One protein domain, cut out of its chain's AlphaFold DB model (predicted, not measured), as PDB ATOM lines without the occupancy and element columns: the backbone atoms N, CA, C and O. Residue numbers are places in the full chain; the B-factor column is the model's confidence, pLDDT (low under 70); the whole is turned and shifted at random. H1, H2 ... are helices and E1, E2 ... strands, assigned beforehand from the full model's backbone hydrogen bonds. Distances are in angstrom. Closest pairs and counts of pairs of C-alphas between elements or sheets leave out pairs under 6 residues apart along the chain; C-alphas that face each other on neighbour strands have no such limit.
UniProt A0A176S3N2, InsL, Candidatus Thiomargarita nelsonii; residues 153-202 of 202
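What this domain is: This is residues 153 to 202 of the 202 residues of the protein "InsL" of Candidatus Thiomargarita nelsonii (UniProt A0A176S3N2). The picture is a long two-stranded hairpin, E1 and E2, with the stretch before it, residues 159 to 171 with the short helix H1, running alongside in the direction opposite to E1. The turn of residues 183 to 189 makes one end of the rod and the tail of residues 198 to 202 the other. The printed part has 50 residues, with one named helix and two named strands in the order H1, E1, E2; the sheet, in the order E1 - E2, is antiparallel. The class is mostly strand, though under half of the residues are in named elements. The whole is loose, with a radius of gyration of the C-alphas of 12.7 A, and spans 43 by 17 by 14 A.

How they stand to each other: H1, residues 163 to 166, is too short for an O i to N i+4 pair; its one O i to N i+3 pair is within hydrogen-bond range. E1, residues 175 to 182, and E2, residues 190 to 197, form a hairpin of antiparallel strands, with 158 degrees between their directions. N 176 and O 196, 2.8 A apart, and N 182 and O 190, 2.8 A apart, are within hydrogen-bond range. The C-alphas of Tyr 175 and Ile 197 face each other at 4.2 A. E1 bends by 63 degrees at residue 179. H1 and E2 are apart.

Where its parts are: H1 begins at C-alpha 163, (441.148, 578.147, 868.005), and measures 4.9 A from first to last C-alpha. E1 begins at C-alpha 175, (441.991, 565.686, 860.867), and measures 19.6 A. E2 measures 21.6 A and ends at C-alpha 197, (438.137, 566.203, 862.503).

The domain as a whole: The two C-alphas farthest apart, those of Ser 186 and Ser 202, are 43.0 A apart. The printed part has no cut and ends at residue 202, the chain's last. Both links, H1 to E1 and E1 to E2, are short. The mean pLDDT of the printed part is 86.2, and residues 171 to 172 and 200 to 202 are under 70.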
ATOM      1  N   LEU A 153     442.374 577.170 875.978       95.38
ATOM      2  CA  LEU A 153     443.544 576.419 875.532       95.38
ATOM      3  C   LEU A 153     444.719 577.358 875.307       95.38
ATOM      4  O   LEU A 153     444.545 578.485 874.844       95.38
ATOM      5  N   TYR A 154     445.913 576.858 875.586       95.50
ATOM      6  CA  TYR A 154     447.170 577.571 875.426       95.50
ATOM      7  C   TYR A 154     448.177 576.673 874.714       95.50
ATOM      8  O   TYR A 154     448.110 575.445 874.798       95.50
ATOM      9  N   HIS A 155     449.122 577.291 874.024       94.56
ATOM     10  CA  HIS A 155     450.331 576.629 873.561       94.56
ATOM     11  C   HIS A 155     451.243 576.270 874.750       94.56
ATOM     12  O   HIS A 155     451.056 576.758 875.867       94.56
ATOM     13  N   ASP A 156     452.254 575.433 874.506       91.44
ATOM     14  CA  ASP A 156     453.230 575.027 875.530       91.44
ATOM     15  C   ASP A 156     454.034 576.221 876.099       91.44
ATOM     16  O   ASP A 156     454.561 576.137 877.206       91.44
ATOM     17  N   ASP A 157     454.102 577.342 875.373       90.94
ATOM     18  CA  ASP A 157     454.722 578.605 875.807       90.94
ATOM     19  C   ASP A 157     453.789 579.503 876.646       90.94
ATOM     20  O   ASP A 157     454.192 580.580 877.090       90.94
ATOM     21  N   GLY A 158     452.549 579.064 876.887       90.56
ATOM     22  CA  GLY A 158     451.547 579.789 877.666       90.56
ATOM     23  C   GLY A 158     450.759 580.840 876.882       90.56
ATOM     24  O   GLY A 158     449.919 581.516 877.478       90.56
ATOM     25  N   ILE A 159     450.968 580.979 875.570       93.38
ATOM     26  CA  ILE A 159     450.178 581.890 874.728       93.38
ATOM     27  C   ILE A 159     448.793 581.274 874.461       93.38
ATOM     28  O   ILE A 159     448.722 580.094 874.102       93.38
ATOM     29  N   PRO A 160     447.681 582.028 874.597       94.69
ATOM     30  CA  PRO A 160     446.349 581.527 874.261       94.69
ATOM     31  C   PRO A 160     446.270 581.016 872.818       94.69
ATOM     32  O   PRO A 160     446.676 581.703 871.881       94.69
ATOM     33  N   LEU A 161     445.705 579.824 872.635       94.94
ATOM     34  CA  LEU A 161     445.466 579.252 871.317       94.94
ATOM     35  C   LEU A 161     444.283 579.965 870.653       94.94
ATOM     36  O   LEU A 161     443.139 579.859 871.103       94.94
ATOM     37  N   ASP A 162     444.535 580.618 869.520       94.06
ATOM     38  CA  ASP A 162     443.469 581.104 868.646       94.06
ATOM     39  C   ASP A 162     442.830 579.926 867.899       94.06
ATOM     40  O   ASP A 162     443.236 579.539 866.798       94.06
ATOM     41  N   ILE A 163     441.812 579.338 868.528       91.75
ATOM     42  CA  ILE A 163     441.148 578.147 868.005       91.75
ATOM     43  C   ILE A 163     440.477 578.397 866.652       91.75
ATOM     44  O   ILE A 163     440.440 577.501 865.815       91.75
ATOM     45  N   VAL A 164     439.958 579.604 866.405       91.00
ATOM     46  CA  VAL A 164     439.248 579.924 865.159       91.00
ATOM     47  C   VAL A 164     440.230 579.961 863.999       91.00
ATOM     48  O   VAL A 164     439.960 579.383 862.945       91.00
ATOM     49  N   ASN A 165     441.380 580.609 864.193       91.75
ATOM     50  CA  ASN A 165     442.434 580.608 863.189       91.75
ATOM     51  C   ASN A 165     443.053 579.219 863.012       91.75
ATOM     52  O   ASN A 165     443.288 578.824 861.871       91.75
ATOM     53  N   TRP A 166     443.251 578.461 864.094       91.38
ATOM     54  CA  TRP A 166     443.760 577.090 864.022       91.38
ATOM     55  C   TRP A 166     442.806 576.147 863.273       91.38
ATOM     56  O   TRP A 166     443.263 575.314 862.500       91.38
ATOM     57  N   LEU A 167     441.486 576.301 863.433       89.44
ATOM     58  CA  LEU A 167     440.456 575.502 862.749       89.44
ATOM     59  C   LEU A 167     440.294 575.805 861.251       89.44
ATOM     60  O   LEU A 167     439.493 575.138 860.589       89.44
ATOM     61  N   LYS A 168     440.995 576.805 860.703       87.75
ATOM     62  CA  LYS A 168     440.872 577.135 859.280       87.75
ATOM     63  C   LYS A 168     441.235 575.919 858.414       87.75
ATOM     64  O   LYS A 168     442.191 575.215 858.735       87.75
ATOM     65  N   PRO A 169     440.479 575.659 857.328       71.94
ATOM     66  CA  PRO A 169     440.615 574.431 856.561       71.94
ATOM     67  C   PRO A 169     442.037 574.216 856.058       71.94
ATOM     68  O   PRO A 169     442.636 575.093 855.440       71.94
ATOM     69  N   ASN A 170     442.535 573.006 856.274       70.81
ATOM     70  CA  ASN A 170     443.684 572.487 855.564       70.81
ATOM     71  C   ASN A 170     443.147 571.506 854.515       70.81
ATOM     72  O   ASN A 170     442.765 570.388 854.864       70.81
ATOM     73  N   ASP A 171     443.063 571.936 853.250       66.75
ATOM     74  CA  ASP A 171     442.320 571.275 852.151       66.75
ATOM     75  C   ASP A 171     442.697 569.802 851.879       66.75
ATOM     76  O   ASP A 171     442.059 569.123 851.074       66.75
ATOM     77  N   LYS A 172     443.728 569.276 852.546       65.81
ATOM     78  CA  LYS A 172     444.241 567.914 852.362       65.81
ATOM     79  C   LYS A 172     444.086 566.999 853.581       65.81
ATOM     80  O   LYS A 172     444.310 565.798 853.437       65.81
ATOM     81  N   ALA A 173     443.716 567.514 854.755       70.69
ATOM     82  CA  ALA A 173     443.755 566.746 856.002       70.69
ATOM     83  C   ALA A 173     442.359 566.277 856.460       70.69
ATOM     84  O   ALA A 173     441.414 567.062 856.544       70.69
ATOM     85  N   THR A 174     442.227 564.985 856.787       82.19
ATOM     86  CA  THR A 174     441.009 564.404 857.391       82.19
ATOM     87  C   THR A 174     440.852 564.784 858.864       82.19
ATOM     88  O   THR A 174     439.736 564.812 859.379       82.19
ATOM     89  N   TYR A 175     441.954 565.111 859.532       89.81
ATOM     90  CA  TYR A 175     441.991 565.686 860.867       89.81
ATOM     91  C   TYR A 175     443.251 566.547 861.029       89.81
ATOM     92  O   TYR A 175     444.217 566.394 860.282       89.81
ATOM     93  N   GLN A 176     443.252 567.421 862.028       90.94
ATOM     94  CA  GLN A 176     444.432 568.141 862.498       90.94
ATOM     95  C   GLN A 176     444.498 568.079 864.023       90.94
ATOM     96  O   GLN A 176     443.465 568.018 864.690       90.94
ATOM     97  N   SER A 177     445.709 568.078 864.577       93.31
ATOM     98  CA  SER A 177     445.911 568.030 866.025       93.31
ATOM     99  C   SER A 177     447.126 568.841 866.453       93.31
ATOM    100  O   SER A 177     448.068 568.999 865.675       93.31
ATOM    101  N   CYS A 178     447.103 569.353 867.679       93.81
ATOM    102  CA  CYS A 178     448.268 569.944 868.328       93.81
ATOM    103  C   CYS A 178     448.225 569.698 869.840       93.81
ATOM    104  O   CYS A 178     447.156 569.463 870.412       93.81
ATOM    105  N   SER A 179     449.400 569.722 870.467       96.44
ATOM    106  CA  SER A 179     449.523 569.726 871.924       96.44
ATOM    107  C   SER A 179     449.041 571.062 872.479       96.44
ATOM    108  O   SER A 179     449.298 572.111 871.882       96.44
ATOM    109  N   VAL A 180     448.349 571.013 873.613       96.12
ATOM    110  CA  VAL A 180     447.802 572.186 874.297       96.12
ATOM    111  C   VAL A 180     447.922 572.036 875.806       96.12
ATOM    112  O   VAL A 180     447.888 570.931 876.349       96.12
ATOM    113  N   LEU A 181     447.992 573.171 876.486       95.19
ATOM    114  CA  LEU A 181     447.702 573.285 877.906       95.19
ATOM    115  C   LEU A 181     446.244 573.728 878.047       95.19
ATOM    116  O   LEU A 181     445.863 574.784 877.542       95.19
ATOM    117  N   ALA A 182     445.426 572.922 878.711       92.69
ATOM    118  CA  ALA A 182     444.008 573.182 878.916       92.69
ATOM    119  C   ALA A 182     443.746 573.568 880.377       92.69
ATOM    120  O   ALA A 182     444.215 572.903 881.301       92.69
ATOM    121  N   GLY A 183     443.012 574.654 880.600       89.50
ATOM    122  CA  GLY A 183     442.699 575.120 881.951       89.50
ATOM    123  C   GLY A 183     442.436 576.619 882.014       89.50
ATOM    124  O   GLY A 183     442.597 577.328 881.027       89.50
ATOM    125  N   ALA A 184     442.027 577.123 883.177       83.06
ATOM    126  CA  ALA A 184     441.868 578.564 883.368       83.06
ATOM    127  C   ALA A 184     443.232 579.289 883.380       83.06
ATOM    128  O   ALA A 184     444.262 578.708 883.730       83.06
ATOM    129  N   GLU A 185     443.242 580.577 883.024       75.50
ATOM    130  CA  GLU A 185     444.467 581.377 882.867       75.50
ATOM    131  C   GLU A 185     445.345 581.376 884.125       75.50
ATOM    132  O   GLU A 185     446.540 581.095 884.046       75.50
ATOM    133  N   SER A 186     444.731 581.592 885.288       74.00
ATOM    134  CA  SER A 186     445.385 581.677 886.598       74.00
ATOM    135  C   SER A 186     445.416 580.358 887.381       74.00
ATOM    136  O   SER A 186     445.815 580.353 888.544       74.00
ATOM    137  N   ALA A 187     444.996 579.247 886.771       77.50
ATOM    138  CA  ALA A 187     444.982 577.929 887.399       77.50
ATOM    139  C   ALA A 187     446.068 577.011 886.822       77.50
ATOM    140  O   ALA A 187     446.621 577.264 885.741       77.50
ATOM    141  N   SER A 188     446.328 575.913 887.540       85.25
ATOM    142  CA  SER A 188     447.026 574.750 886.995       85.25
ATOM    143  C   SER A 188     446.348 574.300 885.699       85.25
ATOM    144  O   SER A 188     445.125 574.374 885.559       85.25
ATOM    145  N   LYS A 189     447.158 573.871 884.732       91.12
ATOM    146  CA  LYS A 189     446.692 573.435 883.414       91.12
ATOM    147  C   LYS A 189     447.054 571.978 883.218       91.12
ATOM    148  O   LYS A 189     448.137 571.550 883.610       91.12
ATOM    149  N   VAL A 190     446.157 571.247 882.574       92.25
ATOM    150  CA  VAL A 190     446.408 569.875 882.153       92.25
ATOM    151  C   VAL A 190     447.013 569.892 880.754       92.25
ATOM    152  O   VAL A 190     446.543 570.609 879.868       92.25
ATOM    153  N   LYS A 191     448.085 569.127 880.547       94.31
ATOM    154  CA  LYS A 191     448.643 568.930 879.210       94.31
ATOM    155  C   LYS A 191     447.783 567.921 878.458       94.31
ATOM    156  O   LYS A 191     447.432 566.883 879.007       94.31
ATOM    157  N   GLY A 192     447.476 568.205 877.202       94.81
ATOM    158  CA  GLY A 192     446.699 567.304 876.363       94.81
ATOM    159  C   GLY A 192     446.859 567.604 874.882       94.81
ATOM    160  O   GLY A 192     447.766 568.323 874.462       94.81
ATOM    161  N   HIS A 193     445.948 567.049 874.091       95.50
ATOM    162  CA  HIS A 193     445.859 567.290 872.659       95.50
ATOM    163  C   HIS A 193     444.464 567.785 872.301       95.50
ATOM    164  O   HIS A 193     443.465 567.242 872.772       95.50
ATOM    165  N   ILE A 194     444.394 568.776 871.417       94.94
ATOM    166  CA  ILE A 194     443.158 569.085 870.704       94.94
ATOM    167  C   ILE A 194     443.203 568.442 869.326       94.94
ATOM    168  O   ILE A 194     444.217 568.506 868.630       94.94
ATOM    169  N   ILE A 195     442.097 567.813 868.935       94.56
ATOM    170  CA  ILE A 195     441.935 567.149 867.644       94.56
ATOM    171  C   ILE A 195     440.691 567.728 866.976       94.56
ATOM    172  O   ILE A 195     439.592 567.674 867.530       94.56
ATOM    173  N   ALA A 196     440.856 568.274 865.776       92.19
ATOM    174  CA  ALA A 196     439.756 568.687 864.918       92.19
ATOM    175  C   ALA A 196     439.632 567.708 863.756       92.19
ATOM    176  O   ALA A 196     440.605 567.437 863.057       92.19
ATOM    177  N   ILE A 197     438.428 567.184 863.549       89.19
ATOM    178  CA  ILE A 197     438.137 566.203 862.503       89.19
ATOM    179  C   ILE A 197     437.354 566.908 861.396       89.19
ATOM    180  O   ILE A 197     436.284 567.470 861.636       89.19
ATOM    181  N   THR A 198     437.876 566.864 860.173       82.75
ATOM    182  CA  THR A 198     437.238 567.472 859.007       82.75
ATOM    183  C   THR A 198     436.241 566.487 858.417       82.75
ATOM    184  O   THR A 198     436.609 565.445 857.872       82.75
ATOM    185  N   ARG A 199     434.952 566.821 858.470       71.44
ATOM    186  CA  ARG A 199     433.928 566.038 857.773       71.44
ATOM    187  C   ARG A 199     433.943 566.437 856.295       71.44
ATOM    188  O   ARG A 199     433.594 567.571 855.970       71.44
ATOM    189  N   LYS A 200     434.329 565.526 855.392       64.25
ATOM    190  CA  LYS A 200     434.066 565.718 853.955       64.25
ATOM    191  C   LYS A 200     432.552 565.870 853.791       64.25
ATOM    192  O   LYS A 200     431.810 564.975 854.188       64.25
ATOM    193  N   ARG A 201     432.093 567.008 853.264       57.22
ATOM    194  CA  ARG A 201     430.704 567.134 852.807       57.22
ATOM    195  C   ARG A 201     430.554 566.189 851.612       57.22
ATOM    196  O   ARG A 201     431.219 566.400 850.603       57.22
ATOM    197  N   SER A 202     429.787 565.117 851.799       54.22
ATOM    198  CA  SER A 202     429.261 564.277 850.720       54.22
ATOM    199  C   SER A 202     428.212 565.040 849.931       54.22
ATOM    200  O   SER A 202     427.400 565.709 850.614       54.22
TER     201      SER A 202